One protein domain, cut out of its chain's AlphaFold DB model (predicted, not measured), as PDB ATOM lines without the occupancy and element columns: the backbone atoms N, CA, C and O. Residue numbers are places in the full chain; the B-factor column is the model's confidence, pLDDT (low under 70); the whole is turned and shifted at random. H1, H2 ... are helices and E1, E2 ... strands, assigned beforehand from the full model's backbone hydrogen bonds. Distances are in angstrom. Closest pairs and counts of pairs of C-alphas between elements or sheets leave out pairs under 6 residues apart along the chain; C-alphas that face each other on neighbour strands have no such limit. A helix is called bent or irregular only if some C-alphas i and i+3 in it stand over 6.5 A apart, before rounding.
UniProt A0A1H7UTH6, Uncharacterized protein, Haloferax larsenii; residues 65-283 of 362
ATOM      1  N   SER A  65     170.223 214.438 247.041       45.62
ATOM      2  CA  SER A  65     171.072 213.670 246.128       45.62
ATOM      3  C   SER A  65     171.237 212.180 246.460       45.62
ATOM      4  O   SER A  65     171.855 211.464 245.677       45.62
ATOM      5  N   GLU A  66     170.770 211.720 247.622       49.94
ATOM      6  CA  GLU A  66     170.860 210.324 248.075       49.94
ATOM      7  C   GLU A  66     169.521 209.583 247.996       49.94
ATOM      8  O   GLU A  66     169.453 208.397 248.318       49.94
ATOM      9  N   LEU A  67     168.455 210.254 247.552       56.97
ATOM     10  CA  LEU A  67     167.194 209.581 247.291       56.97
ATOM     11  C   LEU A  67     167.311 208.739 246.013       56.97
ATOM     12  O   LEU A  67     167.587 209.251 244.932       56.97
ATOM     13  N   ASP A  68     166.996 207.446 246.113       59.88
ATOM     14  CA  ASP A  68     166.810 206.562 244.949       59.88
ATOM     15  C   ASP A  68     165.530 206.912 244.146       59.88
ATOM     16  O   ASP A  68     165.174 206.238 243.171       59.88
ATOM     17  N   TRP A  69     164.803 207.945 244.583       69.94
ATOM     18  CA  TRP A  69     163.519 208.393 244.069       69.94
ATOM     19  C   TRP A  69     163.355 209.911 244.232       69.94
ATOM     20  O   TRP A  69     163.476 210.437 245.333       69.94
ATOM     21  N   GLU A  70     162.997 210.608 243.157       76.69
ATOM     22  CA  GLU A  70     162.630 212.025 243.212       76.69
ATOM     23  C   GLU A  70     161.104 212.173 243.138       76.69
ATOM     24  O   GLU A  70     160.462 211.509 242.309       76.69
ATOM     25  N   PRO A  71     160.495 213.019 243.987       83.12
ATOM     26  CA  PRO A  71     159.085 213.325 243.858       83.12
ATOM     27  C   PRO A  71     158.786 214.000 242.523       83.12
ATOM     28  O   PRO A  71     159.495 214.891 242.067       83.12
ATOM     29  N   GLU A  72     157.681 213.591 241.909       88.88
ATOM     30  CA  GLU A  72     157.222 214.194 240.666       88.88
ATOM     31  C   GLU A  72     156.633 215.581 240.938       88.88
ATOM     32  O   GLU A  72     155.809 215.755 241.838       88.88
ATOM     33  N   LEU A  73     156.989 216.558 240.113       91.56
ATOM     34  CA  LEU A  73     156.288 217.836 240.063       91.56
ATOM     35  C   LEU A  73     154.984 217.696 239.249       91.56
ATOM     36  O   LEU A  73     154.837 216.752 238.459       91.56
ATOM     37  N   PRO A  74     153.983 218.564 239.471       88.38
ATOM     38  CA  PRO A  74     152.833 218.644 238.581       88.38
ATOM     39  C   PRO A  74     153.270 219.140 237.193       88.38
ATOM     40  O   PRO A  74     154.290 219.811 237.062       88.38
ATOM     41  N   GLY A  75     152.482 218.797 236.174       80.81
ATOM     42  CA  GLY A  75     152.801 219.063 234.767       80.81
ATOM     43  C   GLY A  75     153.645 217.978 234.103       80.81
ATOM     44  O   GLY A  75     154.163 217.072 234.758       80.81
ATOM     45  N   ASP A  76     153.745 218.046 232.777       70.62
ATOM     46  CA  ASP A  76     154.571 217.130 231.970       70.62
ATOM     47  C   ASP A  76     155.763 217.828 231.290       70.62
ATOM     48  O   ASP A  76     156.474 217.223 230.481       70.62
ATOM     49  N   GLY A  77     155.994 219.100 231.632       65.94
ATOM     50  CA  GLY A  77     157.032 219.944 231.037       65.94
ATOM     51  C   GLY A  77     156.709 220.408 229.613       65.94
ATOM     52  O   GLY A  77     157.567 220.999 228.957       65.94
ATOM     53  N   THR A  78     155.499 220.131 229.115       67.50
ATOM     54  CA  THR A  78     154.986 220.638 227.834       67.50
ATOM     55  C   THR A  78     153.837 221.626 228.002       67.50
ATOM     56  O   THR A  78     153.320 222.138 227.004       67.50
ATOM     57  N   ASP A  79     153.465 221.913 229.251       68.50
ATOM     58  CA  ASP A  79     152.444 222.890 229.585       68.50
ATOM     59  C   ASP A  79     152.842 224.269 229.024       68.50
ATOM     60  O   ASP A  79     153.941 224.759 229.289       68.50
ATOM     61  N   PRO A  80     151.986 224.898 228.199       58.69
ATOM     62  CA  PRO A  80     152.294 226.180 227.568       58.69
ATOM     63  C   PRO A  80     152.255 227.361 228.549       58.69
ATOM     64  O   PRO A  80     152.629 228.468 228.169       58.69
ATOM     65  N   GLU A  81     151.773 227.140 229.772       69.88
ATOM     66  CA  GLU A  81     151.595 228.141 230.820       69.88
ATOM     67  C   GLU A  81     152.131 227.617 232.157       69.88
ATOM     68  O   GLU A  81     152.033 226.420 232.436       69.88
ATOM     69  N   ASP A  82     152.631 228.523 233.003       82.69
ATOM     70  CA  ASP A  82     153.109 228.160 234.341       82.69
ATOM     71  C   ASP A  82     151.972 227.598 235.196       82.69
ATOM     72  O   ASP A  82     150.850 228.121 235.209       82.69
ATOM     73  N   ILE A  83     152.288 226.558 235.965       90.75
ATOM     74  CA  ILE A  83     151.326 225.861 236.814       90.75
ATOM     75  C   ILE A  83     151.006 226.727 238.025       90.75
ATOM     76  O   ILE A  83     151.858 226.958 238.879       90.75
ATOM     77  N   VAL A  84     149.752 227.161 238.129       92.81
ATOM     78  CA  VAL A  84     149.259 227.898 239.297       92.81
ATOM     79  C   VAL A  84     149.185 226.977 240.509       92.81
ATOM     80  O   VAL A  84     148.667 225.856 240.432       92.81
ATOM     81  N   VAL A  85     149.651 227.473 241.649       95.19
ATOM     82  CA  VAL A  85     149.564 226.813 242.949       95.19
ATOM     83  C   VAL A  85     148.949 227.765 243.968       95.19
ATOM     84  O   VAL A  85     149.209 228.967 243.978       95.19
ATOM     85  N   ARG A  86     148.084 227.225 244.827       95.38
ATOM     86  CA  ARG A  86     147.254 228.013 245.736       95.38
ATOM     87  C   ARG A  86     147.255 227.446 247.144       95.38
ATOM     88  O   ARG A  86     147.141 226.234 247.333       95.38
ATOM     89  N   ARG A  87     147.290 228.326 248.144       95.94
ATOM     90  CA  ARG A  87     147.136 227.961 249.556       95.94
ATOM     91  C   ARG A  87     145.996 228.735 250.199       95.94
ATOM     92  O   ARG A  87     146.077 229.948 250.349       95.94
ATOM     93  N   TYR A  88     144.965 228.013 250.622       95.81
ATOM     94  CA  TYR A  88     143.854 228.560 251.399       95.81
ATOM     95  C   TYR A  88     144.278 228.689 252.865       95.81
ATOM     96  O   TYR A  88     144.701 227.706 253.481       95.81
ATOM     97  N   VAL A  89     144.201 229.899 253.418       96.06
ATOM     98  CA  VAL A  89     144.647 230.212 254.778       96.06
ATOM     99  C   VAL A  89     143.658 231.139 255.499       96.06
ATOM    100  O   VAL A  89     143.210 232.133 254.922       96.06
ATOM    101  N   PRO A  90     143.326 230.853 256.772       96.81
ATOM    102  CA  PRO A  90     142.672 231.818 257.650       96.81
ATOM    103  C   PRO A  90     143.481 233.109 257.774       96.81
ATOM    104  O   PRO A  90     144.717 233.083 257.684       96.81
ATOM    105  N   LEU A  91     142.795 234.226 258.017       96.31
ATOM    106  CA  LEU A  91     143.412 235.551 258.085       96.31
ATOM    107  C   LEU A  91     144.583 235.605 259.079       96.31
ATOM    108  O   LEU A  91     145.641 236.143 258.762       96.31
ATOM    109  N   GLU A  92     144.451 235.001 260.258       95.50
ATOM    110  CA  GLU A  92     145.508 234.989 261.269       95.50
ATOM    111  C   GLU A  92     146.763 234.226 260.820       95.50
ATOM    112  O   GLU A  92     147.879 234.604 261.178       95.50
ATOM    113  N   LYS A  93     146.606 233.185 259.990       96.19
ATOM    114  CA  LYS A  93     147.744 232.444 259.428       96.19
ATOM    115  C   LYS A  93     148.412 233.215 258.297       96.19
ATOM    116  O   LYS A  93     149.627 233.120 258.157       96.19
ATOM    117  N   PHE A  94     147.648 233.987 257.528       97.31
ATOM    118  CA  PHE A  94     148.212 234.911 256.549       97.31
ATOM    119  C   PHE A  94     149.061 235.993 257.225       97.31
ATOM    120  O   PHE A  94     150.210 236.192 256.845       97.31
ATOM    121  N   LEU A  95     148.550 236.626 258.284       96.00
ATOM    122  CA  LEU A  95     149.319 237.609 259.055       96.00
ATOM    123  C   LEU A  95     150.583 236.987 259.665       96.00
ATOM    124  O   LEU A  95     151.661 237.569 259.578       96.00
ATOM    125  N   SER A  96     150.473 235.772 260.214       96.12
ATOM    126  CA  SER A  96     151.640 235.029 260.699       96.12
ATOM    127  C   SER A  96     152.655 234.734 259.592       96.12
ATOM    128  O   SER A  96     153.845 234.694 259.893       96.12
ATOM    129  N   LEU A  97     152.218 234.513 258.348       97.06
ATOM    130  CA  LEU A  97     153.114 234.286 257.214       97.06
ATOM    131  C   LEU A  97     153.908 235.542 256.872       97.06
ATOM    132  O   LEU A  97     155.117 235.451 256.680       97.06
ATOM    133  N   LEU A  98     153.252 236.703 256.846       95.94
ATOM    134  CA  LEU A  98     153.925 237.978 256.591       95.94
ATOM    135  C   LEU A  98     154.965 238.302 257.673       95.94
ATOM    136  O   LEU A  98     156.014 238.856 257.373       95.94
ATOM    137  N   GLU A  99     154.692 237.936 258.929       94.25
ATOM    138  CA  GLU A  99     155.572 238.258 260.060       94.25
ATOM    139  C   GLU A  99     156.681 237.234 260.308       94.25
ATOM    140  O   GLU A  99     157.758 237.597 260.773       94.25
ATOM    141  N   SER A 100     156.397 235.946 260.107       94.56
ATOM    142  CA  SER A 100     157.267 234.846 260.545       94.56
ATOM    143  C   SER A 100     157.690 233.898 259.424       94.56
ATOM    144  O   SER A 100     158.507 233.019 259.682       94.56
ATOM    145  N   GLY A 101     157.160 234.046 258.209       95.50
ATOM    146  CA  GLY A 101     157.454 233.172 257.078       95.50
ATOM    147  C   GLY A 101     156.494 231.990 256.922       95.50
ATOM    148  O   GLY A 101     155.436 231.892 257.547       95.50
ATOM    149  N   LEU A 102     156.846 231.071 256.029       97.25
ATOM    150  CA  LEU A 102     155.991 229.968 255.619       97.25
ATOM    151  C   LEU A 102     155.925 228.889 256.706       97.25
ATOM    152  O   LEU A 102     156.932 228.269 257.044       97.25
ATOM    153  N   TRP A 103     154.722 228.609 257.211       97.56
ATOM    154  CA  TRP A 103     154.515 227.546 258.198       97.56
ATOM    155  C   TRP A 103     154.521 226.147 257.571       97.56
ATOM    156  O   TRP A 103     153.729 225.863 256.658       97.56
ATOM    157  N   PHE A 104     155.330 225.262 258.156       97.62
ATOM    158  CA  PHE A 104     155.384 223.825 257.908       97.62
ATOM    159  C   PHE A 104     154.860 223.078 259.138       97.62
ATOM    160  O   PHE A 104     155.412 223.164 260.237       97.62
ATOM    161  N   SER A 105     153.783 222.317 258.951       97.44
ATOM    162  CA  SER A 105     153.170 221.518 260.010       97.44
ATOM    163  C   SER A 105     153.813 220.142 260.079       97.44
ATOM    164  O   SER A 105     154.070 219.524 259.047       97.44
ATOM    165  N   ARG A 106     154.007 219.619 261.289       96.25
ATOM    166  CA  ARG A 106     154.418 218.225 261.485       96.25
ATOM    167  C   ARG A 106     153.378 217.272 260.893       96.25
ATOM    168  O   ARG A 106     152.178 217.547 260.991       96.25
ATOM    169  N   ILE A 107     153.823 216.182 260.270       95.06
ATOM    170  CA  ILE A 107     152.947 215.283 259.493       95.06
ATOM    171  C   ILE A 107     151.851 214.638 260.354       95.06
ATOM    172  O   ILE A 107     150.723 214.459 259.903       95.06
ATOM    173  N   ASP A 108     152.137 214.313 261.613       94.12
ATOM    174  CA  ASP A 108     151.149 213.737 262.536       94.12
ATOM    175  C   ASP A 108     150.038 214.708 262.977       94.12
ATOM    176  O   ASP A 108     149.033 214.252 263.520       94.12
ATOM    177  N   ASN A 109     150.178 216.011 262.708       95.69
ATOM    178  CA  ASN A 109     149.142 217.017 262.972       95.69
ATOM    179  C   ASN A 109     148.108 217.138 261.838       95.69
ATOM    180  O   ASN A 109     147.190 217.953 261.927       95.69
ATOM    181  N   PHE A 110     148.257 216.369 260.756       93.50
ATOM    182  CA  PHE A 110     147.348 216.419 259.613       93.50
ATOM    183  C   PHE A 110     145.991 215.796 259.968       93.50
ATOM    184  O   PHE A 110     145.882 214.935 260.842       93.50
ATOM    185  N   ALA A 111     144.938 216.217 259.260       90.56
ATOM    186  CA  ALA A 111     143.581 215.727 259.506       90.56
ATOM    187  C   ALA A 111     143.431 214.218 259.237       90.56
ATOM    188  O   ALA A 111     142.643 213.550 259.908       90.56
ATOM    189  N   ASP A 112     144.182 213.675 258.269       90.12
ATOM    190  CA  ASP A 112     144.258 212.233 258.048       90.12
ATOM    191  C   ASP A 112     145.292 211.601 259.007       90.12
ATOM    192  O   ASP A 112     146.497 211.795 258.834       90.12
ATOM    193  N   PRO A 113     144.864 210.782 259.990       90.56
ATOM    194  CA  PRO A 113     145.778 210.165 260.949       90.56
ATOM    195  C   PRO A 113     146.719 209.127 260.324       90.56
ATOM    196  O   PRO A 113     147.613 208.642 261.017       90.56
ATOM    197  N   PHE A 114     146.511 208.749 259.056       89.62
ATOM    198  CA  PHE A 114     147.321 207.760 258.344       89.62
ATOM    199  C   PHE A 114     148.433 208.367 257.474       89.62
ATOM    200  O   PHE A 114     149.161 207.621 256.821       89.62
ATOM    201  N   GLU A 115     148.590 209.693 257.475       88.69
ATOM    202  CA  GLU A 115     149.662 210.385 256.750       88.69
ATOM    203  C   GLU A 115     151.043 209.931 257.236       88.69
ATOM    204  O   GLU A 115     151.334 209.983 258.432       88.69
ATOM    205  N   GLY A 116     151.895 209.475 256.312       86.50
ATOM    206  CA  GLY A 116     153.250 208.998 256.614       86.50
ATOM    207  C   GLY A 116     153.338 207.614 257.277       86.50
ATOM    208  O   GLY A 116     154.410 207.265 257.766       86.50
ATOM    209  N   ILE A 117     152.253 206.827 257.301       87.44
ATOM    210  CA  ILE A 117     152.219 205.464 257.871       87.44
ATOM    211  C   ILE A 117     152.388 204.399 256.778       87.44
ATOM    212  O   ILE A 117     151.776 204.482 255.710       87.44
ATOM    213  N   VAL A 118     153.162 203.345 257.058       82.12
ATOM    214  CA  VAL A 118     153.307 202.202 256.136       82.12
ATOM    215  C   VAL A 118     152.137 201.220 256.193       82.12
ATOM    216  O   VAL A 118     151.518 200.964 257.227       82.12
ATOM    217  N   SER A 119     151.849 200.590 255.051       80.56
ATOM    218  CA  SER A 119     150.792 199.587 254.939       80.56
ATOM    219  C   SER A 119     151.117 198.296 255.711       80.56
ATOM    220  O   SER A 119     152.269 197.877 255.844       80.56
ATOM    221  N   GLY A 120     150.079 197.579 256.159       81.00
ATOM    222  CA  GLY A 120     150.256 196.254 256.771       81.00
ATOM    223  C   GLY A 120     150.888 195.223 255.825       81.00
ATOM    224  O   GLY A 120     151.513 194.265 256.279       81.00
ATOM    225  N   GLU A 121     150.759 195.425 254.511       77.75
ATOM    226  CA  GLU A 121     151.438 194.615 253.501       77.75
ATOM    227  C   GLU A 121     152.945 194.883 253.483       77.75
ATOM    228  O   GLU A 121     153.720 193.928 253.450       77.75
ATOM    229  N   THR A 122     153.371 196.142 253.601       77.12
ATOM    230  CA  THR A 122     154.784 196.503 253.771       77.12
ATOM    231  C   THR A 122     155.364 195.890 255.039       77.12
ATOM    232  O   THR A 122     156.416 195.253 254.981       77.12
ATOM    233  N   ILE A 123     154.649 195.975 256.167       80.12
ATOM    234  CA  ILE A 123     155.070 195.339 257.428       80.12
ATOM    235  C   ILE A 123     155.253 193.827 257.233       80.12
ATOM    236  O   ILE A 123     156.256 193.254 257.661       80.12
ATOM    237  N   ARG A 124     154.310 193.172 256.545       78.56
ATOM    238  CA  ARG A 124     154.398 191.741 256.234       78.56
ATOM    239  C   ARG A 124     155.580 191.415 255.319       78.56
ATOM    240  O   ARG A 124     156.277 190.446 255.578       78.56
ATOM    241  N   ARG A 125     155.829 192.207 254.274       76.94
ATOM    242  CA  ARG A 125     156.972 191.995 253.373       76.94
ATOM    243  C   ARG A 125     158.300 192.157 254.105       76.94
ATOM    244  O   ARG A 125     159.183 191.336 253.903       76.94
ATOM    245  N   ARG A 126     158.433 193.158 254.985       73.94
ATOM    246  CA  ARG A 126     159.623 193.327 255.837       73.94
ATOM    247  C   ARG A 126     159.832 192.116 256.749       73.94
ATOM    248  O   ARG A 126     160.953 191.625 256.844       73.94
ATOM    249  N   TRP A 127     158.754 191.597 257.347       74.44
ATOM    250  CA  TRP A 127     158.789 190.350 258.119       74.44
ATOM    251  C   TRP A 127     159.272 189.167 257.277       74.44
ATOM    252  O   TRP A 127     160.179 188.453 257.694       74.44
ATOM    253  N   ASP A 128     158.677 188.966 256.099       73.94
ATOM    254  CA  ASP A 128     159.012 187.855 255.208       73.94
ATOM    255  C   ASP A 128     160.479 187.958 254.753       73.94
ATOM    256  O   ASP A 128     161.221 186.990 254.890       73.94
ATOM    257  N   THR A 129     160.940 189.131 254.301       71.75
ATOM    258  CA  THR A 129     162.350 189.360 253.942       71.75
ATOM    259  C   THR A 129     163.270 188.973 255.089       71.75
ATOM    260  O   THR A 129     164.142 188.137 254.892       71.75
ATOM    261  N   TRP A 130     163.031 189.496 256.293       68.12
ATOM    262  CA  TRP A 130     163.844 189.193 257.469       68.12
ATOM    263  C   TRP A 130     163.868 187.689 257.794       68.12
ATOM    264  O   TRP A 130     164.933 187.106 258.004       68.12
ATOM    265  N   TYR A 131     162.696 187.043 257.758       64.94
ATOM    266  CA  TYR A 131     162.533 185.610 258.012       64.94
ATOM    267  C   TYR A 131     163.291 184.735 256.999       64.94
ATOM    268  O   TYR A 131     163.714 183.631 257.337       64.94
ATOM    269  N   TYR A 132     163.475 185.215 255.764       65.25
ATOM    270  CA  TYR A 132     164.123 184.467 254.685       65.25
ATOM    271  C   TYR A 132     165.565 184.910 254.363       65.25
ATOM    272  O   TYR A 132     166.251 184.162 253.667       65.25
ATOM    273  N   SER A 133     166.043 186.077 254.828       61.25
ATOM    274  CA  SER A 133     167.328 186.656 254.396       61.25
ATOM    275  C   SER A 133     168.494 186.509 255.379       61.25
ATOM    276  O   SER A 133     169.625 186.409 254.915       61.25
ATOM    277  N   GLU A 134     168.279 186.494 256.702       54.97
ATOM    278  CA  GLU A 134     169.405 186.636 257.658       54.97
ATOM    279  C   GLU A 134     169.322 185.789 258.938       54.97
ATOM    280  O   GLU A 134     170.097 185.983 259.875       54.97
ATOM    281  N   SER A 135     168.403 184.831 259.034       51.22
ATOM    282  CA  SER A 135     168.242 184.028 260.252       51.22
ATOM    283  C   SER A 135     167.686 182.650 259.922       51.22
ATOM    284  O   SER A 135     166.475 182.473 259.846       51.22
ATOM    285  N   GLU A 136     168.552 181.646 259.750       46.41
ATOM    286  CA  GLU A 136     168.130 180.237 259.773       46.41
ATOM    287  C   GLU A 136     167.535 179.900 261.159       46.41
ATOM    288  O   GLU A 136     168.217 179.391 262.042       46.41
ATOM    289  N   GLY A 137     166.255 180.216 261.369       53.25
ATOM    290  CA  GLY A 137     165.457 179.754 262.508       53.25
ATOM    291  C   GLY A 137     165.379 180.656 263.743       53.25
ATOM    292  O   GLY A 137     164.616 180.319 264.642       53.25
ATOM    293  N   ASN A 138     166.076 181.795 263.804       57.25
ATOM    294  CA  ASN A 138     165.902 182.743 264.915       57.25
ATOM    295  C   ASN A 138     164.800 183.767 264.584       57.25
ATOM    296  O   ASN A 138     164.722 184.181 263.433       57.25
ATOM    297  N   PRO A 139     163.943 184.177 265.540       63.75
ATOM    298  CA  PRO A 139     162.975 185.261 265.366       63.75
ATOM    299  C   PRO A 139     163.587 186.641 265.654       63.75
ATOM    300  O   PRO A 139     164.590 186.745 266.361       63.75
ATOM    301  N   ALA A 140     162.968 187.707 265.131       67.00
ATOM    302  CA  ALA A 140     163.472 189.062 265.324       67.00
ATOM    303  C   ALA A 140     163.537 189.394 266.827       67.00
ATOM    304  O   ALA A 140     162.648 188.986 267.589       67.00
ATOM    305  N   PRO A 141     164.561 190.148 267.266       69.56
ATOM    306  CA  PRO A 141     164.750 190.500 268.676       69.56
ATOM    307  C   PRO A 141     163.680 191.482 269.191       69.56
ATOM    308  O   PRO A 141     163.647 191.811 270.378       69.56
ATOM    309  N   TYR A 142     162.782 191.922 268.311       76.56
ATOM    310  CA  TYR A 142     161.669 192.823 268.557       76.56
ATOM    311  C   TYR A 142     160.409 192.360 267.815       76.56
ATOM    312  O   TYR A 142     160.474 191.574 266.867       76.56
ATOM    313  N   ASP A 143     159.248 192.858 268.238       83.25
ATOM    314  CA  ASP A 143     158.026 192.759 267.443       83.25
ATOM    315  C   ASP A 143     158.109 193.722 266.244       83.25
ATOM    316  O   ASP A 143     158.338 194.921 266.397       83.25
ATOM    317  N   VAL A 144     157.946 193.202 265.026       81.38
ATOM    318  CA  VAL A 144     158.089 193.990 263.787       81.38
ATOM    319  C   VAL A 144     156.965 195.013 263.615       81.38
ATOM    320  O   VAL A 144     157.163 196.026 262.949       81.38
ATOM    321  N   LYS A 145     155.790 194.797 264.221       85.06
ATOM    322  CA  LYS A 145     154.730 195.813 264.227       85.06
ATOM    323  C   LYS A 145     155.086 196.958 265.158       85.06
ATOM    324  O   LYS A 145     154.823 198.101 264.808       85.06
ATOM    325  N   ASP A 146     155.658 196.655 266.318       88.69
ATOM    326  CA  ASP A 146     156.132 197.685 267.245       88.69
ATOM    327  C   ASP A 146     157.287 198.477 266.612       88.69
ATOM    328  O   ASP A 146     157.298 199.701 266.689       88.69
ATOM    329  N   TYR A 147     158.168 197.805 265.861       86.62
ATOM    330  CA  TYR A 147     159.187 198.463 265.039       86.62
ATOM    331  C   TYR A 147     158.605 199.395 263.981       86.62
ATOM    332  O   TYR A 147     158.986 200.560 263.930       86.62
ATOM    333  N   ALA A 148     157.656 198.918 263.173       86.69
ATOM    334  CA  ALA A 148     157.025 199.751 262.152       86.69
ATOM    335  C   ALA A 148     156.332 200.981 262.763       86.69
ATOM    336  O   ALA A 148     156.502 202.083 262.263       86.69
ATOM    337  N   LYS A 149     155.623 200.811 263.887       90.69
ATOM    338  CA  LYS A 149     154.995 201.932 264.604       90.69
ATOM    339  C   LYS A 149     156.014 202.930 265.139       90.69
ATOM    340  O   LYS A 149     155.767 204.124 265.063       90.69
ATOM    341  N   ALA A 150     157.121 202.450 265.703       91.44
ATOM    342  CA  ALA A 150     158.170 203.321 266.214       91.44
ATOM    343  C   ALA A 150     158.857 204.103 265.086       91.44
ATOM    344  O   ALA A 150     159.101 205.296 265.228       91.44
ATOM    345  N   GLU A 151     159.110 203.447 263.953       88.56
ATOM    346  CA  GLU A 151     159.619 204.095 262.745       88.56
ATOM    347  C   GLU A 151     158.639 205.165 262.232       88.56
ATOM    348  O   GLU A 151     159.048 206.301 262.004       88.56
ATOM    349  N   ASP A 152     157.350 204.834 262.100       90.62
ATOM    350  CA  ASP A 152     156.318 205.783 261.667       90.62
ATOM    351  C   ASP A 152     156.219 206.984 262.624       90.62
ATOM    352  O   ASP A 152     156.134 208.123 262.173       90.62
ATOM    353  N   GLU A 153     156.274 206.756 263.939       92.50
ATOM    354  CA  GLU A 153     156.248 207.816 264.955       92.50
ATOM    355  C   GLU A 153     157.435 208.778 264.799       92.50
ATOM    356  O   GLU A 153     157.250 209.995 264.745       92.50
ATOM    357  N   ILE A 154     158.651 208.238 264.664       91.50
ATOM    358  CA  ILE A 154     159.880 209.020 264.479       91.50
ATOM    359  C   ILE A 154     159.813 209.822 263.172       91.50
ATOM    360  O   ILE A 154     160.036 211.033 263.179       91.50
ATOM    361  N   ILE A 155     159.459 209.189 262.047       89.38
ATOM    362  CA  ILE A 155     159.359 209.836 260.725       89.38
ATOM    363  C   ILE A 155     158.316 210.940 260.711       89.38
ATOM    364  O   ILE A 155     158.599 212.042 260.240       89.38
ATOM    365  N   ARG A 156     157.125 210.684 261.244       92.88
ATOM    366  CA  ARG A 156     156.051 211.677 261.221       92.88
ATOM    367  C   ARG A 156     156.370 212.867 262.116       92.88
ATOM    368  O   ARG A 156     156.001 213.980 261.759       92.88
ATOM    369  N   LYS A 157     157.083 212.656 263.229       93.38
ATOM    370  CA  LYS A 157     157.424 213.733 264.167       93.38
ATOM    371  C   LYS A 157     158.642 214.571 263.791       93.38
ATOM    372  O   LYS A 157     158.787 215.684 264.288       93.38
ATOM    373  N   GLN A 158     159.493 214.057 262.919       91.62
ATOM    374  CA  GLN A 158     160.664 214.777 262.422       91.62
ATOM    375  C   GLN A 158     160.436 215.407 261.038       91.62
ATOM    376  O   GLN A 158     161.278 216.164 260.566       91.62
ATOM    377  N   THR A 159     159.335 215.053 260.365       93.00
ATOM    378  CA  THR A 159     158.983 215.549 259.030       93.00
ATOM    379  C   THR A 159     157.917 216.629 259.130       93.00
ATOM    380  O   THR A 159     156.910 216.470 259.827       93.00
ATOM    381  N   PHE A 160     158.119 217.713 258.391       95.62
ATOM    382  CA  PHE A 160     157.246 218.876 258.374       95.62
ATOM    383  C   PHE A 160     156.895 219.233 256.938       95.62
ATOM    384  O   PHE A 160     157.761 219.200 256.065       95.62
ATOM    385  N   ALA A 161     155.637 219.587 256.692       96.81
ATOM    386  CA  ALA A 161     155.156 219.905 255.358       96.81
ATOM    387  C   ALA A 161     154.311 221.182 255.312       96.81
ATOM    388  O   ALA A 161     153.520 221.478 256.215       96.81
ATOM    389  N   SER A 162     154.486 221.930 254.227       97.38
ATOM    390  CA  SER A 162     153.634 223.037 253.807       97.38
ATOM    391  C   SER A 162     152.920 222.620 252.524       97.38
ATOM    392  O   SER A 162     153.560 222.290 251.525       97.38
ATOM    393  N   CYS A 163     151.591 222.578 252.576       96.38
ATOM    394  CA  CYS A 163     150.768 221.986 251.526       96.38
ATOM    395  C   CYS A 163     150.052 223.064 250.723       96.38
ATOM    396  O   CYS A 163     149.439 223.974 251.289       96.38
ATOM    397  N   TRP A 164     150.117 222.912 249.411       96.75
ATOM    398  CA  TRP A 164     149.508 223.770 248.410       96.75
ATOM    399  C   TRP A 164     148.640 222.908 247.505       96.75
ATOM    400  O   TRP A 164     148.875 221.712 247.363       96.75
ATOM    401  N   ARG A 165     147.634 223.499 246.875       94.69
ATOM    402  CA  ARG A 165     146.884 222.848 245.807       94.69
ATOM    403  C   ARG A 165     147.423 223.333 244.474       94.69
ATOM    404  O   ARG A 165     147.499 224.541 244.273       94.69
ATOM    405  N   TRP A 166     147.751 222.428 243.561       92.25
ATOM    406  CA  TRP A 166     148.057 222.814 242.184       92.25
ATOM    407  C   TRP A 166     146.769 222.853 241.346       92.25
ATOM    408  O   TRP A 166     145.885 222.006 241.492       92.25
ATOM    409  N   GLY A 167     146.647 223.877 240.499       84.88
ATOM    410  CA  GLY A 167     145.458 224.190 239.703       84.88
ATOM    411  C   GLY A 167     144.800 225.523 240.088       84.88
ATOM    412  O   GLY A 167     144.560 225.801 241.264       84.88
ATOM    413  N   GLY A 168     144.462 226.336 239.079       74.00
ATOM    414  CA  GLY A 168     143.974 227.715 239.248       74.00
ATOM    415  C   GLY A 168     142.484 227.873 239.578       74.00
ATOM    416  O   GLY A 168     142.029 228.970 239.892       74.00
ATOM    417  N   GLU A 169     141.682 226.812 239.565       83.00
ATOM    418  CA  GLU A 169     140.242 226.923 239.837       83.00
ATOM    419  C   GLU A 169     139.958 227.020 241.343       83.00
ATOM    420  O   GLU A 169     140.466 226.212 242.128       83.00
ATOM    421  N   GLU A 170     139.155 227.999 241.780       88.50
ATOM    422  CA  GLU A 170     138.660 228.010 243.166       88.50
ATOM    423  C   GLU A 170     137.689 226.854 243.400       88.50
ATOM    424  O   GLU A 170     136.918 226.482 242.514       88.50
ATOM    425  N   SER A 171     137.681 226.326 244.624       88.25
ATOM    426  CA  SER A 171     136.787 225.243 245.015       88.25
ATOM    427  C   SER A 171     136.086 225.564 246.324       88.25
ATOM    428  O   SER A 171     136.724 225.786 247.355       88.25
ATOM    429  N   ARG A 172     134.748 225.516 246.297       90.88
ATOM    430  CA  ARG A 172     133.911 225.727 247.485       90.88
ATOM    431  C   ARG A 172     134.270 224.768 248.624       90.88
ATOM    432  O   ARG A 172     134.272 225.179 249.777       90.88
ATOM    433  N   VAL A 173     134.626 223.525 248.293       91.56
ATOM    434  CA  VAL A 173     135.015 222.505 249.277       91.56
ATOM    435  C   VAL A 173     136.257 222.932 250.062       91.56
ATOM    436  O   VAL A 173     136.320 222.703 251.264       91.56
ATOM    437  N   PHE A 174     137.226 223.587 249.415       92.38
ATOM    438  CA  PHE A 174     138.453 224.033 250.082       92.38
ATOM    439  C   PHE A 174     138.236 225.292 250.908       92.38
ATOM    440  O   PHE A 174     138.766 225.373 252.012       92.38
ATOM    441  N   TRP A 175     137.420 226.229 250.420       95.12
ATOM    442  CA  TRP A 175     136.983 227.361 251.231       95.12
ATOM    443  C   TRP A 175     136.341 226.873 252.537       95.12
ATOM    444  O   TRP A 175     136.794 227.239 253.619       95.12
ATOM    445  N   ASP A 176     135.378 225.954 252.451       93.81
ATOM    446  CA  ASP A 176     134.702 225.408 253.633       93.81
ATOM    447  C   ASP A 176     135.649 224.594 254.538       93.81
ATOM    448  O   ASP A 176     135.546 224.666 255.760       93.81
ATOM    449  N   ALA A 177     136.578 223.816 253.969       91.56
ATOM    450  CA  ALA A 177     137.470 222.953 254.745       91.56
ATOM    451  C   ALA A 177     138.592 223.712 255.474       91.56
ATOM    452  O   ALA A 177     138.973 223.312 256.575       91.56
ATOM    453  N   TYR A 178     139.141 224.766 254.864       90.25
ATOM    454  CA  TYR A 178     140.295 225.496 255.404       90.25
ATOM    455  C   TYR A 178     139.919 226.789 256.122       90.25
ATOM    456  O   TYR A 178     140.632 227.175 257.049       90.25
ATOM    457  N   ILE A 179     138.851 227.454 255.679       94.69
ATOM    458  CA  ILE A 179     138.401 228.739 256.228       94.69
ATOM    459  C   ILE A 179     137.132 228.553 257.067       94.69
ATOM    460  O   ILE A 179     137.017 229.116 258.149       94.69
ATOM    461  N   GLY A 180     136.195 227.712 256.621       91.06
ATOM    462  CA  GLY A 180     134.961 227.446 257.361       91.06
ATOM    463  C   GLY A 180     134.030 228.660 257.402       91.06
ATOM    464  O   GLY A 180     133.623 229.159 256.357       91.06
ATOM    465  N   GLU A 181     133.652 229.094 258.607       87.56
ATOM    466  CA  GLU A 181     132.819 230.292 258.830       87.56
ATOM    467  C   GLU A 181     133.653 231.553 259.119       87.56
ATOM    468  O   GLU A 181     133.083 232.632 259.296       87.56
ATOM    469  N   ASP A 182     134.979 231.418 259.197       89.38
ATOM    470  CA  ASP A 182     135.891 232.510 259.521       89.38
ATOM    471  C   ASP A 182     136.238 233.356 258.284       89.38
ATOM    472  O   ASP A 182     135.842 233.074 257.152       89.38
ATOM    473  N   GLU A 183     136.997 234.428 258.505       93.50
ATOM    474  CA  GLU A 183     137.548 235.253 257.433       93.50
ATOM    475  C   GLU A 183     138.896 234.679 256.980       93.50
ATOM    476  O   GLU A 183     139.732 234.248 257.784       93.50
ATOM    477  N   GLY A 184     139.136 234.684 255.676       95.81
ATOM    478  CA  GLY A 184     140.336 234.085 255.118       95.81
ATOM    479  C   GLY A 184     140.552 234.448 253.667       95.81
ATOM    480  O   GLY A 184     139.811 235.223 253.062       95.81
ATOM    481  N   LEU A 185     141.613 233.882 253.115       97.31
ATOM    482  CA  LEU A 185     142.037 234.154 251.756       97.31
ATOM    483  C   LEU A 185     142.773 232.959 251.172       97.31
ATOM    484  O   LEU A 185     143.139 232.009 251.866       97.31
ATOM    485  N   ALA A 186     143.009 233.027 249.876       96.94
ATOM    486  CA  ALA A 186     143.888 232.137 249.171       96.94
ATOM    487  C   ALA A 186     145.075 232.927 248.629       96.94
ATOM    488  O   ALA A 186     144.900 233.915 247.919       96.94
ATOM    489  N   ILE A 187     146.271 232.466 248.975       97.00
ATOM    490  CA  ILE A 187     147.526 232.932 248.396       97.00
ATOM    491  C   ILE A 187     147.709 232.203 247.074       97.00
ATOM    492  O   ILE A 187     147.586 230.976 247.035       97.00
ATOM    493  N   GLU A 188     148.011 232.942 246.018       95.38
ATOM    494  CA  GLU A 188     148.273 232.411 244.691       95.38
ATOM    495  C   GLU A 188     149.697 232.735 244.242       95.38
ATOM    496  O   GLU A 188     150.177 233.856 244.414       95.38
ATOM    497  N   THR A 189     150.351 231.732 243.661       95.19
ATOM    498  CA  THR A 189     151.636 231.868 242.978       95.19
ATOM    499  C   THR A 189     151.768 230.820 241.872       95.19
ATOM    500  O   THR A 189     150.828 230.067 241.595       95.19
ATOM    501  N   THR A 190     152.919 230.760 241.216       94.38
ATOM    502  CA  THR A 190     153.268 229.729 240.236       94.38
ATOM    503  C   THR A 190     154.210 228.698 240.846       94.38
ATOM    504  O   THR A 190     154.906 228.972 241.824       94.38
ATOM    505  N   LEU A 191     154.239 227.492 240.277       94.12
ATOM    506  CA  LEU A 191     155.190 226.461 240.683       94.12
ATOM    507  C   LEU A 191     156.634 226.972 240.585       94.12
ATOM    508  O   LEU A 191     157.398 226.765 241.519       94.12
ATOM    509  N   ASP A 192     156.981 227.670 239.506       92.75
ATOM    510  CA  ASP A 192     158.337 228.172 239.270       92.75
ATOM    511  C   ASP A 192     158.745 229.229 240.306       92.75
ATOM    512  O   ASP A 192     159.828 229.128 240.888       92.75
ATOM    513  N   ASN A 193     157.862 230.188 240.614       93.94
ATOM    514  CA  ASN A 193     158.111 231.171 241.675       93.94
ATOM    515  C   ASN A 193     158.236 230.490 243.040       93.94
ATOM    516  O   ASN A 193     159.171 230.770 243.789       93.94
ATOM    517  N   LEU A 194     157.340 229.547 243.348       95.50
ATOM    518  CA  LEU A 194     157.383 228.802 244.603       95.50
ATOM    519  C   LEU A 194     158.681 227.998 244.745       95.50
ATOM    520  O   LEU A 194     159.234 227.946 245.839       95.50
ATOM    521  N   LEU A 195     159.178 227.382 243.670       94.50
ATOM    522  CA  LEU A 195     160.464 226.683 243.672       94.50
ATOM    523  C   LEU A 195     161.625 227.661 243.891       94.50
ATOM    524  O   LEU A 195     162.444 227.409 244.770       94.50
ATOM    525  N   SER A 196     161.647 228.796 243.184       94.25
ATOM    526  CA  SER A 196     162.687 229.825 243.340       94.25
ATOM    527  C   SER A 196     162.773 230.347 244.776       94.25
ATOM    528  O   SER A 196     163.850 230.363 245.363       94.25
ATOM    529  N   VAL A 197     161.633 230.708 245.376       94.62
ATOM    530  CA  VAL A 197     161.566 231.218 246.759       94.62
ATOM    531  C   VAL A 197     162.121 230.212 247.763       94.62
ATOM    532  O   VAL A 197     162.699 230.586 248.780       94.62
ATOM    533  N   ILE A 198     161.906 228.926 247.503       93.75
ATOM    534  CA  ILE A 198     162.293 227.839 248.395       93.75
ATOM    535  C   ILE A 198     163.771 227.469 248.228       93.75
ATOM    536  O   ILE A 198     164.430 227.165 249.225       93.75
ATOM    537  N   GLU A 199     164.300 227.536 247.004       91.69
ATOM    538  CA  GLU A 199     165.728 227.363 246.708       91.69
ATOM    539  C   GLU A 199     166.604 228.427 247.386       91.69
ATOM    540  O   GLU A 199     167.732 228.122 247.775       91.69
ATOM    541  N   ASP A 200     166.074 229.635 247.589       90.69
ATOM    542  CA  ASP A 200     166.768 230.737 248.264       90.69
ATOM    543  C   ASP A 200     166.789 230.617 249.804       90.69
ATOM    544  O   ASP A 200     167.370 231.460 250.493       90.69
ATOM    545  N   THR A 201     166.189 229.566 250.374       90.31
ATOM    546  CA  THR A 201     166.190 229.332 251.827       90.31
ATOM    547  C   THR A 201     167.389 228.494 252.287       90.31
ATOM    548  O   THR A 201     167.868 227.603 251.590       90.31
ATOM    549  N   ASP A 202     167.843 228.706 253.529       88.12
ATOM    550  CA  ASP A 202     168.893 227.874 254.146       88.12
ATOM    551  C   ASP A 202     168.419 226.436 254.457       88.12
ATOM    552  O   ASP A 202     169.226 225.546 254.756       88.12
ATOM    553  N   GLN A 203     167.104 226.195 254.433       88.31
ATOM    554  CA  GLN A 203     166.512 224.909 254.771       88.31
ATOM    555  C   GLN A 203     166.407 224.021 253.530       88.31
ATOM    556  O   GLN A 203     165.880 224.409 252.495       88.31
ATOM    557  N   LYS A 204     166.821 222.758 253.658       88.38
ATOM    558  CA  LYS A 204     166.614 221.772 252.592       88.38
ATOM    559  C   LYS A 204     165.145 221.396 252.506       88.38
ATOM    560  O   LYS A 204     164.612 220.787 253.434       88.38
ATOM    561  N   ILE A 205     164.517 221.749 251.393       91.88
ATOM    562  CA  ILE A 205     163.097 221.520 251.155       91.88
ATOM    563  C   ILE A 205     162.939 220.695 249.885       91.88
ATOM    564  O   ILE A 205     163.505 220.996 248.840       91.88
ATOM    565  N   VAL A 206     162.160 219.630 250.000       91.38
ATOM    566  CA  VAL A 206     161.805 218.728 248.912       91.38
ATOM    567  C   VAL A 206     160.403 219.073 248.446       91.38
ATOM    568  O   VAL A 206     159.482 219.113 249.260       91.38
ATOM    569  N   VAL A 207     160.226 219.298 247.148       93.62
ATOM    570  CA  VAL A 207     158.937 219.698 246.573       93.62
ATOM    571  C   VAL A 207     158.397 218.597 245.674       93.62
ATOM    572  O   VAL A 207     159.136 218.019 244.885       93.62
ATOM    573  N   GLY A 208     157.109 218.287 245.803       93.00
ATOM    574  CA  GLY A 208     156.514 217.157 245.098       93.00
ATOM    575  C   GLY A 208     155.001 217.121 245.144       93.00
ATOM    576  O   GLY A 208     154.395 217.494 246.150       93.00
ATOM    577  N   LYS A 209     154.370 216.625 244.080       94.06
ATOM    578  CA  LYS A 209     152.942 216.305 244.101       94.06
ATOM    579  C   LYS A 209     152.698 215.041 244.924       94.06
ATOM    580  O   LYS A 209     153.530 214.136 244.975       94.06
ATOM    581  N   VAL A 210     151.527 214.965 245.542       92.19
ATOM    582  CA  VAL A 210     151.088 213.756 246.239       92.19
ATOM    583  C   VAL A 210     150.574 212.732 245.230       92.19
ATOM    584  O   VAL A 210     149.749 213.037 244.369       92.19
ATOM    585  N   ASN A 211     151.053 211.499 245.360       88.69
ATOM    586  CA  ASN A 211     150.597 210.345 244.602       88.69
ATOM    587  C   ASN A 211     149.467 209.637 245.351       88.69
ATOM    588  O   ASN A 211     149.589 209.268 246.523       88.69
ATOM    589  N   TYR A 212     148.356 209.425 244.653       88.50
ATOM    590  CA  TYR A 212     147.144 208.854 245.225       88.50
ATOM    591  C   TYR A 212     146.986 207.397 244.798       88.50
ATOM    592  O   TYR A 212     146.703 207.101 243.636       88.50
ATOM    593  N   GLU A 213     147.135 206.468 245.743       80.00
ATOM    594  CA  GLU A 213     147.081 205.031 245.463       80.00
ATOM    595  C   GLU A 213     146.084 204.286 246.368       80.00
ATOM    596  O   GLU A 213     145.710 204.716 247.466       80.00
ATOM    597  N   GLU A 214     145.616 203.125 245.898       71.94
ATOM    598  CA  GLU A 214     144.907 202.179 246.757       71.94
ATOM    599  C   GLU A 214     145.920 201.356 247.560       71.94
ATOM    600  O   GLU A 214     146.661 200.550 247.003       71.94
ATOM    601  N   TYR A 215     145.862 201.439 248.891       60.25
ATOM    602  CA  TYR A 215     146.679 200.635 249.820       60.25
ATOM    603  C   TYR A 215     146.360 199.120 249.786       60.25
ATOM    604  O   TYR A 215     146.746 198.364 250.678       60.25
ATOM    605  N   ARG A 216     145.598 198.654 248.789       49.38
ATOM    606  CA  ARG A 216     145.135 197.272 248.637       49.38
ATOM    607  C   ARG A 216     145.964 196.546 247.576       49.38
ATOM    608  O   ARG A 216     145.536 196.433 246.433       49.38
ATOM    609  N   GLY A 217     147.111 195.984 247.956       47.12
ATOM    610  CA  GLY A 217     147.819 195.022 247.098       47.12
ATOM    611  C   GLY A 217     148.779 195.626 246.073       47.12
ATOM    612  O   GLY A 217     149.234 194.916 245.173       47.12
ATOM    613  N   GLY A 218     149.079 196.923 246.169       45.09
ATOM    614  CA  GLY A 218     150.050 197.586 245.306       45.09
ATOM    615  C   GLY A 218     151.475 197.081 245.547       45.09
ATOM    616  O   GLY A 218     151.867 196.686 246.651       45.09
ATOM    617  N   ARG A 219     152.308 197.095 244.503       50.97
ATOM    618  CA  ARG A 219     153.765 197.007 244.664       50.97
ATOM    619  C   ARG A 219     154.220 198.325 245.289       50.97
ATOM    620  O   ARG A 219     154.654 199.202 244.564       50.97
ATOM    621  N   ASP A 220     154.061 198.424 246.606       54.25
ATOM    622  CA  ASP A 220     154.454 199.539 247.473       54.25
ATOM    623  C   ASP A 220     155.977 199.773 247.347       54.25
ATOM    624  O   ASP A 220     156.769 199.298 248.160       54.25
ATOM    625  N   ARG A 221     156.423 200.365 246.229       52.38
ATOM    626  CA  ARG A 221     157.842 200.672 245.966       52.38
ATOM    627  C   ARG A 221     158.318 201.800 246.877       52.38
ATOM    628  O   ARG A 221     159.487 201.833 247.231       52.38
ATOM    629  N   PHE A 222     157.389 202.655 247.290       53.00
ATOM    630  CA  PHE A 222     157.623 203.852 248.090       53.00
ATOM    631  C   PHE A 222     157.735 203.566 249.590       53.00
ATOM    632  O   PHE A 222     158.246 204.384 250.343       53.00
ATOM    633  N   ALA A 223     157.309 202.386 250.047       51.72
ATOM    634  CA  ALA A 223     157.222 202.083 251.473       51.72
ATOM    635  C   ALA A 223     158.563 201.741 252.147       51.72
ATOM    636  O   ALA A 223     158.617 201.557 253.367       51.72
ATOM    637  N   ASN A 224     159.644 201.639 251.372       56.00
ATOM    638  CA  ASN A 224     160.990 201.444 251.910       56.00
ATOM    639  C   ASN A 224     161.756 202.757 252.090       56.00
ATOM    640  O   ASN A 224     162.707 202.772 252.860       56.00
ATOM    641  N   ASP A 225     161.324 203.839 251.445       68.19
ATOM    642  CA  ASP A 225     161.931 205.155 251.596       68.19
ATOM    643  C   ASP A 225     161.164 205.950 252.671       68.19
ATOM    644  O   ASP A 225     159.925 205.977 252.717       68.19
ATOM    645  N   HIS A 226     161.905 206.526 253.616       76.56
ATOM    646  CA  HIS A 226     161.346 207.272 254.741       76.56
ATOM    647  C   HIS A 226     160.659 208.568 254.300       76.56
ATOM    648  O   HIS A 226     159.665 208.955 254.911       76.56
ATOM    649  N   LEU A 227     161.149 209.214 253.240       79.44
ATOM    650  CA  LEU A 227     160.591 210.457 252.720       79.44
ATOM    651  C   LEU A 227     159.519 210.189 251.661       79.44
ATOM    652  O   LEU A 227     158.494 210.864 251.652       79.44
ATOM    653  N   ALA A 228     159.681 209.163 250.818       80.06
ATOM    654  CA  ALA A 228     158.697 208.896 249.766       80.06
ATOM    655  C   ALA A 228     157.283 208.686 250.324       80.06
ATOM    656  O   ALA A 228     156.316 209.200 249.763       80.06
ATOM    657  N   ARG A 229     157.137 208.017 251.477       82.81
ATOM    658  CA  ARG A 229     155.821 207.775 252.096       82.81
ATOM    659  C   ARG A 229     155.044 209.047 252.458       82.81
ATOM    660  O   ARG A 229     153.825 208.970 252.567       82.81
ATOM    661  N   VAL A 230     155.699 210.204 252.623       88.00
ATOM    662  CA  VAL A 230     155.001 211.477 252.893       88.00
ATOM    663  C   VAL A 230     154.509 212.177 251.628       88.00
ATOM    664  O   VAL A 230     153.845 213.198 251.726       88.00
ATOM    665  N   PHE A 231     154.772 211.621 250.448       89.31
ATOM    666  CA  PHE A 231     154.173 212.044 249.179       89.31
ATOM    667  C   PHE A 231     153.126 211.043 248.679       89.31
ATOM    668  O   PHE A 231     152.780 211.051 247.503       89.31
ATOM    669  N   HIS A 232     152.628 210.160 249.548       85.81
ATOM    670  CA  HIS A 232     151.627 209.159 249.192       85.81
ATOM    671  C   HIS A 232     150.408 209.278 250.087       85.81
ATOM    672  O   HIS A 232     150.521 209.364 251.309       85.81
ATOM    673  N   LYS A 233     149.232 209.243 249.465       87.50
ATOM    674  CA  LYS A 233     147.954 209.352 250.160       87.50
ATOM    675  C   LYS A 233     146.942 208.381 249.580       87.50
ATOM    676  O   LYS A 233     147.081 207.852 248.476       87.50
ATOM    677  N   ARG A 234     145.897 208.093 250.356       88.00
ATOM    678  CA  ARG A 234     144.822 207.191 249.927       88.00
ATOM    679  C   ARG A 234     144.087 207.805 248.741       88.00
ATOM    680  O   ARG A 234     143.749 208.981 248.774       88.00
ATOM    681  N   LYS A 235     143.735 206.976 247.757       88.56
ATOM    682  CA  LYS A 235     142.998 207.405 246.556       88.56
ATOM    683  C   LYS A 235     141.757 208.273 246.817       88.56
ATOM    684  O   LYS A 235     141.456 209.161 246.038       88.56
ATOM    685  N   GLY A 236     141.062 208.066 247.936       89.88
ATOM    686  CA  GLY A 236     139.887 208.865 248.308       89.88
ATOM    687  C   GLY A 236     140.147 210.352 248.589       89.88
ATOM    688  O   GLY A 236     139.185 211.062 248.851       89.88
ATOM    689  N   PHE A 237     141.402 210.806 248.560       90.75
ATOM    690  CA  PHE A 237     141.789 212.210 248.709       90.75
ATOM    691  C   PHE A 237     142.306 212.826 247.399       90.75
ATOM    692  O   PHE A 237     142.852 213.918 247.431       90.75
ATOM    693  N   GLU A 238     142.169 212.149 246.251       91.81
ATOM    694  CA  GLU A 238     142.745 212.607 244.971       91.81
ATOM    695  C   GLU A 238     142.253 213.993 244.516       91.81
ATOM    696  O   GLU A 238     143.003 214.728 243.872       91.81
ATOM    697  N   ASP A 239     141.045 214.387 244.934       89.81
ATOM    698  CA  ASP A 239     140.482 215.723 244.702       89.81
ATOM    699  C   ASP A 239     141.300 216.848 245.372       89.81
ATOM    700  O   ASP A 239     141.155 218.018 245.009       89.81
ATOM    701  N   GLU A 240     142.170 216.518 246.340       92.25
ATOM    702  CA  GLU A 240     143.019 217.496 247.024       92.25
ATOM    703  C   GLU A 240     144.024 218.169 246.076       92.25
ATOM    704  O   GLU A 240     144.355 219.338 246.273       92.25
ATOM    705  N   GLN A 241     144.488 217.446 245.043       93.38
ATOM    706  CA  GLN A 241     145.520 217.904 244.097       93.38
ATOM    707  C   GLN A 241     146.705 218.574 244.816       93.38
ATOM    708  O   GLN A 241     147.132 219.682 244.499       93.38
ATOM    709  N   GLU A 242     147.196 217.900 245.849       95.06
ATOM    710  CA  GLU A 242     148.196 218.438 246.764       95.06
ATOM    711  C   GLU A 242     149.618 218.459 246.166       95.06
ATOM    712  O   GLU A 242     150.101 217.469 245.611       95.06
ATOM    713  N   LEU A 243     150.292 219.597 246.324       96.50
ATOM    714  CA  LEU A 243     151.729 219.815 246.202       96.50
ATOM    715  C   LEU A 243     152.288 220.038 247.616       96.50
ATOM    716  O   LEU A 243     151.834 220.931 248.334       96.50
ATOM    717  N   ARG A 244     153.271 219.236 248.028       96.19
ATOM    718  CA  ARG A 244     153.925 219.344 249.336       96.19
ATOM    719  C   ARG A 244     155.322 219.914 249.185       96.19
ATOM    720  O   ARG A 244     156.108 219.440 248.369       96.19
ATOM    721  N   LEU A 245     155.628 220.884 250.033       96.38
ATOM    722  CA  LEU A 245     156.982 221.305 250.359       96.38
ATOM    723  C   LEU A 245     157.319 220.606 251.671       96.38
ATOM    724  O   LEU A 245     156.592 220.782 252.648       96.38
ATOM    725  N   VAL A 246     158.376 219.806 251.705       94.38
ATOM    726  CA  VAL A 246     158.702 218.931 252.832       94.38
ATOM    727  C   VAL A 246     160.114 219.197 253.317       94.38
ATOM    728  O   VAL A 246     161.054 219.206 252.534       94.38
ATOM    729  N   THR A 247     160.274 219.339 254.626       92.12
ATOM    730  CA  THR A 247     161.577 219.407 255.289       92.12
ATOM    731  C   THR A 247     161.626 218.451 256.481       92.12
ATOM    732  O   THR A 247     160.588 217.982 256.960       92.12
ATOM    733  N   ARG A 248     162.831 218.153 256.974       89.88
ATOM    734  CA  ARG A 248     163.059 217.329 258.166       89.88
ATOM    735  C   ARG A 248     163.989 218.041 259.148       89.88
ATOM    736  O   ARG A 248     164.991 218.619 258.741       89.88
ATOM    737  N   GLU A 249     163.683 217.948 260.439       87.88
ATOM    738  CA  GLU A 249     164.608 218.301 261.528       87.88
ATOM    739  C   GLU A 249     164.941 217.039 262.323       87.88
ATOM    740  O   GLU A 249     164.064 216.216 262.555       87.88
ATOM    741  N   GLN A 250     166.188 216.883 262.766       84.12
ATOM    742  CA  GLN A 250     166.570 215.747 263.605       84.12
ATOM    743  C   GLN A 250     165.795 215.746 264.927       84.12
ATOM    744  O   GLN A 250     165.638 216.780 265.577       84.12
ATOM    745  N   VAL A 251     165.352 214.562 265.347       84.38
ATOM    746  CA  VAL A 251     164.756 214.342 266.668       84.38
ATOM    747  C   VAL A 251     165.790 213.721 267.603       84.38
ATOM    748  O   VAL A 251     166.300 212.633 267.351       84.38
ATOM    749  N   GLU A 252     166.110 214.420 268.691       77.50
ATOM    750  CA  GLU A 252     167.106 213.961 269.674       77.50
ATOM    751  C   GLU A 252     166.462 213.363 270.934       77.50
ATOM    752  O   GLU A 252     167.037 212.483 271.576       77.50
ATOM    753  N   ASP A 253     165.259 213.822 271.289       87.88
ATOM    754  CA  ASP A 253     164.560 213.427 272.512       87.88
ATOM    755  C   ASP A 253     163.549 212.310 272.219       87.88
ATOM    756  O   ASP A 253     162.378 212.548 271.904       87.88
ATOM    757  N   ILE A 254     164.055 211.075 272.262       91.00
ATOM    758  CA  ILE A 254     163.278 209.850 272.063       91.00
ATOM    759  C   ILE A 254     163.387 208.989 273.320       91.00
ATOM    760  O   ILE A 254     164.469 208.488 273.653       91.00
ATOM    761  N   ASP A 255     162.259 208.768 273.992       91.00
ATOM    762  CA  ASP A 255     162.161 207.779 275.058       91.00
ATOM    763  C   ASP A 255     161.835 206.405 274.472       91.00
ATOM    764  O   ASP A 255     160.962 206.249 273.622       91.00
ATOM    765  N   TYR A 256     162.551 205.394 274.953       89.19
ATOM    766  CA  TYR A 256     162.427 204.010 274.518       89.19
ATOM    767  C   TYR A 256     161.949 203.171 275.701       89.19
ATOM    768  O   TYR A 256     162.741 202.801 276.590       89.19
ATOM    769  N   ASP A 257     160.664 202.824 275.671       88.38
ATOM    770  CA  ASP A 257     160.049 201.922 276.636       88.38
ATOM    771  C   ASP A 257     160.204 200.476 276.155       88.38
ATOM    772  O   ASP A 257     159.551 200.012 275.217       88.38
ATOM    773  N   CYS A 258     161.149 199.772 276.774       82.75
ATOM    774  CA  CYS A 258     161.494 198.397 276.444       82.75
ATOM    775  C   CYS A 258     161.085 197.482 277.597       82.75
ATOM    776  O   CYS A 258     161.646 197.561 278.688       82.75
ATOM    777  N   ASN A 259     160.172 196.553 277.325       73.44
ATOM    778  CA  ASN A 259     159.807 195.500 278.271       73.44
ATOM    779  C   ASN A 259     160.807 194.332 278.222       73.44
ATOM    780  O   ASN A 259     161.584 194.214 277.276       73.44
ATOM    781  N   GLU A 260     160.771 193.411 279.194       64.50
ATOM    782  CA  GLU A 260     161.629 192.207 279.166       64.50
ATOM    783  C   GLU A 260     161.322 191.279 277.966       64.50
ATOM    784  O   GLU A 260     162.227 190.629 277.451       64.50
ATOM    785  N   GLY A 261     160.082 191.264 277.454       70.31
ATOM    786  CA  GLY A 261     159.666 190.521 276.245       70.31
ATOM    787  C   GLY A 261     159.611 191.397 274.988       70.31
ATOM    788  O   GLY A 261     159.603 192.611 275.135       70.31
ATOM    789  N   ARG A 262     159.570 190.815 273.776       74.44
ATOM    790  CA  ARG A 262     159.829 191.446 272.444       74.44
ATOM    791  C   ARG A 262     159.098 192.757 272.083       74.44
ATOM    792  O   ARG A 262     159.495 193.421 271.129       74.44
ATOM    793  N   ASN A 263     158.105 193.164 272.859       84.25
ATOM    794  CA  ASN A 263     157.372 194.414 272.695       84.25
ATOM    795  C   ASN A 263     158.170 195.636 273.155       84.25
ATOM    796  O   ASN A 263     158.915 195.568 274.140       84.25
ATOM    797  N   PHE A 264     157.970 196.756 272.471       88.50
ATOM    798  CA  PHE A 264     158.512 198.054 272.859       88.50
ATOM    799  C   PHE A 264     157.653 199.187 272.289       88.50
ATOM    800  O   PHE A 264     156.832 198.967 271.401       88.50
ATOM    801  N   SER A 265     157.854 200.398 272.791       90.00
ATOM    802  CA  SER A 265     157.292 201.616 272.208       90.00
ATOM    803  C   SER A 265     158.291 202.757 272.302       90.00
ATOM    804  O   SER A 265     159.234 202.708 273.096       90.00
ATOM    805  N   VAL A 266     158.070 203.781 271.484       92.62
ATOM    806  CA  VAL A 266     158.823 205.031 271.539       92.62
ATOM    807  C   VAL A 266     157.875 206.181 271.827       92.62
ATOM    808  O   VAL A 266     156.727 206.155 271.384       92.62
ATOM    809  N   ASP A 267     158.361 207.173 272.560       91.88
ATOM    810  CA  ASP A 267     157.740 208.491 272.644       91.88
ATOM    811  C   ASP A 267     158.758 209.522 272.167       91.88
ATOM    812  O   ASP A 267     159.900 209.542 272.623       91.88
ATOM    813  N   VAL A 268     158.358 210.333 271.194       92.06
ATOM    814  CA  VAL A 268     159.237 211.293 270.525       92.06
ATOM    815  C   VAL A 268     158.754 212.695 270.864       92.06
ATOM    816  O   VAL A 268     157.606 213.056 270.579       92.06
ATOM    817  N   SER A 269     159.634 213.498 271.448       91.88
ATOM    818  CA  SER A 269     159.383 214.903 271.747       91.88
ATOM    819  C   SER A 269     159.926 215.766 270.609       91.88
ATOM    820  O   SER A 269     161.123 215.786 270.329       91.88
ATOM    821  N   ALA A 270     159.030 216.467 269.914       90.94
ATOM    822  CA  ALA A 270     159.362 217.324 268.779       90.94
ATOM    823  C   ALA A 270     158.456 218.560 268.753       90.94
ATOM    824  O   ALA A 270     157.334 218.537 269.276       90.94
ATOM    825  N   LYS A 271     158.912 219.638 268.104       92.94
ATOM    826  CA  LYS A 271     158.091 220.834 267.853       92.94
ATOM    827  C   LYS A 271     156.852 220.451 267.025       92.94
ATOM    828  O   LYS A 271     156.943 219.524 266.231       92.94
ATOM    829  N   PRO A 272     155.701 221.132 267.162       94.56
ATOM    830  CA  PRO A 272     154.504 220.840 266.359       94.56
ATOM    831  C   PRO A 272     154.608 221.318 264.897       94.56
ATOM    832  O   PRO A 272     153.792 220.949 264.054       94.56
ATOM    833  N   GLY A 273     155.595 222.156 264.604       95.69
ATOM    834  CA  GLY A 273     155.864 222.715 263.291       95.69
ATOM    835  C   GLY A 273     156.993 223.729 263.362       95.69
ATOM    836  O   GLY A 273     157.564 223.958 264.437       95.69
ATOM    837  N   LEU A 274     157.303 224.316 262.217       94.38
ATOM    838  CA  LEU A 274     158.379 225.279 262.044       94.38
ATOM    839  C   LEU A 274     157.990 226.330 261.006       94.38
ATOM    840  O   LEU A 274     157.248 226.043 260.068       94.38
ATOM    841  N   ASN A 275     158.483 227.549 261.202       96.31
ATOM    842  CA  ASN A 275     158.398 228.608 260.209       96.31
ATOM    843  C   ASN A 275     159.713 228.664 259.442       96.31
ATOM    844  O   ASN A 275     160.778 228.673 260.060       96.31
ATOM    845  N   ILE A 276     159.617 228.711 258.119       96.00
ATOM    846  CA  ILE A 276     160.752 228.946 257.231       96.00
ATOM    847  C   ILE A 276     160.628 230.366 256.705       96.00
ATOM    848  O   ILE A 276     159.607 230.723 256.116       96.00
ATOM    849  N   GLU A 277     161.654 231.174 256.951       95.75
ATOM    850  CA  GLU A 277     161.715 232.542 256.452       95.75
ATOM    851  C   GLU A 277     161.746 232.528 254.920       95.75
ATOM    852  O   GLU A 277     162.538 231.814 254.310       95.75
ATOM    853  N   VAL A 278     160.834 233.282 254.315       95.31
ATOM    854  CA  VAL A 278     160.676 233.432 252.865       95.31
ATOM    855  C   VAL A 278     160.314 234.881 252.584       95.31
ATOM    856  O   VAL A 278     159.659 235.509 253.417       95.31
ATOM    857  N   ASN A 279     160.697 235.406 251.421       93.31
ATOM    858  CA  ASN A 279     160.312 236.754 251.023       93.31
ATOM    859  C   ASN A 279     158.846 236.774 250.530       93.31
ATOM    860  O   ASN A 279     158.560 236.212 249.468       93.31
ATOM    861  N   PRO A 280     157.898 237.428 251.236       94.50
ATOM    862  CA  PRO A 280     156.501 237.443 250.811       94.50
ATOM    863  C   PRO A 280     156.282 238.110 249.448       94.50
ATOM    864  O   PRO A 280     155.347 237.730 248.751       94.50
ATOM    865  N   SER A 281     157.140 239.058 249.041       93.19
ATOM    866  CA  SER A 281     157.015 239.729 247.737       93.19
ATOM    867  C   SER A 281     157.351 238.825 246.555       93.19
ATOM    868  O   SER A 281     156.952 239.118 245.438       93.19
ATOM    869  N   GLU A 282     158.127 237.769 246.789       93.31
ATOM    870  CA  GLU A 282     158.490 236.774 245.772       93.31
ATOM    871  C   GLU A 282     157.564 235.554 245.834       93.31
ATOM    872  O   GLU A 282     157.346 234.885 244.829       93.31
ATOM    873  N   LEU A 283     156.993 235.273 247.012       95.94
ATOM    874  CA  LEU A 283     156.065 234.162 247.220       95.94
ATOM    875  C   LEU A 283     154.642 234.454 246.733       95.94
ATOM    876  O   LEU A 283     153.923 233.520 246.396       95.94
TER     877      LEU A 283
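AT A GLANCE: This is residues 65 to 283 of the 362 residues of an uncharacterized protein of Haloferax larsenii (UniProt A0A1H7UTH6). A strongly twisted sheet of seven strands (E1, E2, E3, E4, E5, E8, E11) curls round helix H5 at one end of an elongated body, with H1 across it on the same face as H5 and H4 on the opposite face. Toward the other end, H3 and the hairpin E9 and E10 run side by side away from this sheet, H2 folds back at the far end of H3, and residues 132 to 138 stick out beyond; a small two-strand sheet, E6 and E7, with H7 beside E6, makes a separate patch. The 219 printed residues have eight named helices and eleven named strands, in the order E1 H1 E2 H2 H3 E3 H4 E4 H5 E5 E6 H6 E7 H7 E8 E9 E10 E11 H8, and the class is mixed, helices and strands. The large sheet is branched at E3, its neighbour pairs antiparallel; E6 and E7 are parallel, E9 and E10 antiparallel. The whole is compact, with a radius of gyration of the C-alphas of 19.5 A and spans of 61 by 38 by 36 A.

IN THESE COORDINATES: The large sheet holds E1, residues 84 to 90, from C-alpha 84 at (149.259, 227.898, 239.297) over 19.9 A; E2, 102 to 106; E3, 159 to 166, 21.4 A; E4, 184 to 190, 20.2 A; E5, 206 to 209; E8, 242 to 248, 18.8 A; and E11, 273 to 276. The other strands are E6, 211 to 213, E7, 232 to 234, E9, 253 to 258, 15.8 A, and E10, 264 to 269, 16.9 A. The helices are H1, 91 to 100; H2, 120 to 133, 19.7 A; H3, 144 to 158, 21.0 A, from C-alpha 144 at (158.089, 193.990, 263.787); H4, 172 to 178; H5, 191 to 199; H6, 228 to 231; H7, 235 to 240; and H8, 280 to 283, ending with C-alpha 283 at (156.065, 234.162, 247.220). H7 is irregular: C-alphas 236 and 239 are 7.8 A apart.

HOW THE PARTS SIT: E1 and E2 lie on one side of E3, with N 86 and O 165 at 2.8 A and N 105 and O 161 at 2.9 A, and E8 on the other side, with N 162 and O 245 at 2.9 A. The edge strands are E4 by E1, with N 87 and O 187 at 2.9 A, E11 by E2, with N 104 and O 274 at 2.8 A, and E5 by E8, with N 206 and O 246 at 2.8 A. H1 is on this sheet at a height of 6.1 A, only just over E2, on which 3 of its C-alphas fall, and runs across the strands, at 84 degrees to E2 on the local plane. H4, at a height of 8.9 A, is over E1 and slantwise to it, at 38 degrees on the local plane. H5 touches H8, the closest C-alphas being those of Leu 194 and Leu 283, 6.1 A apart. H3, H6 and H8 only graze the sheet. H3 touches H2 at a steep tilt of 59 degrees, opposite ways, the closest C-alphas being those of Ala 148 and Ile 123, 6.8 A apart; H3 touches H2 with residues 144 to 148 alone, and H2 touches H3 with residues 123 to 127 alone. The closest C-alphas of H3 and E10, Ala 150 and Val 266, are 5.6 A apart. In the hairpin of E9 and E10, N 255 and O 267 are 2.8 A apart. E5 runs on into E6 at 50 degrees. E6, H6 and E7 form a strand-helix-strand unit, two parallel neighbour strands with a helix between them along the chain, and N 233 and O 211 are 3.0 A apart. The closest C-alphas of E6 and H7, Tyr 212 and Lys 235, are 4.6 A apart. Every O i to N i+4 pair is within hydrogen-bond range in H1, H2, H3, H4 and H5; H7 has 0 of 2, with 2 of 3 O i to N i+3 pairs in range, and H6 and H8 are too short for an i+4 pair.

THE WHOLE: The two C-alphas farthest apart, those of Glu 136 and Glu 183, are 63.0 A apart. The printed part, residues 65 to 283, has no cut. The links E2 to H2 and E6 to H6 are long, with 13 and 14 residues. The mean pLDDT of the printed part is 84.9, and 34 residues are under 70: 65 to 69, 77 to 81, 130 to 141, 215 to 225 and 260.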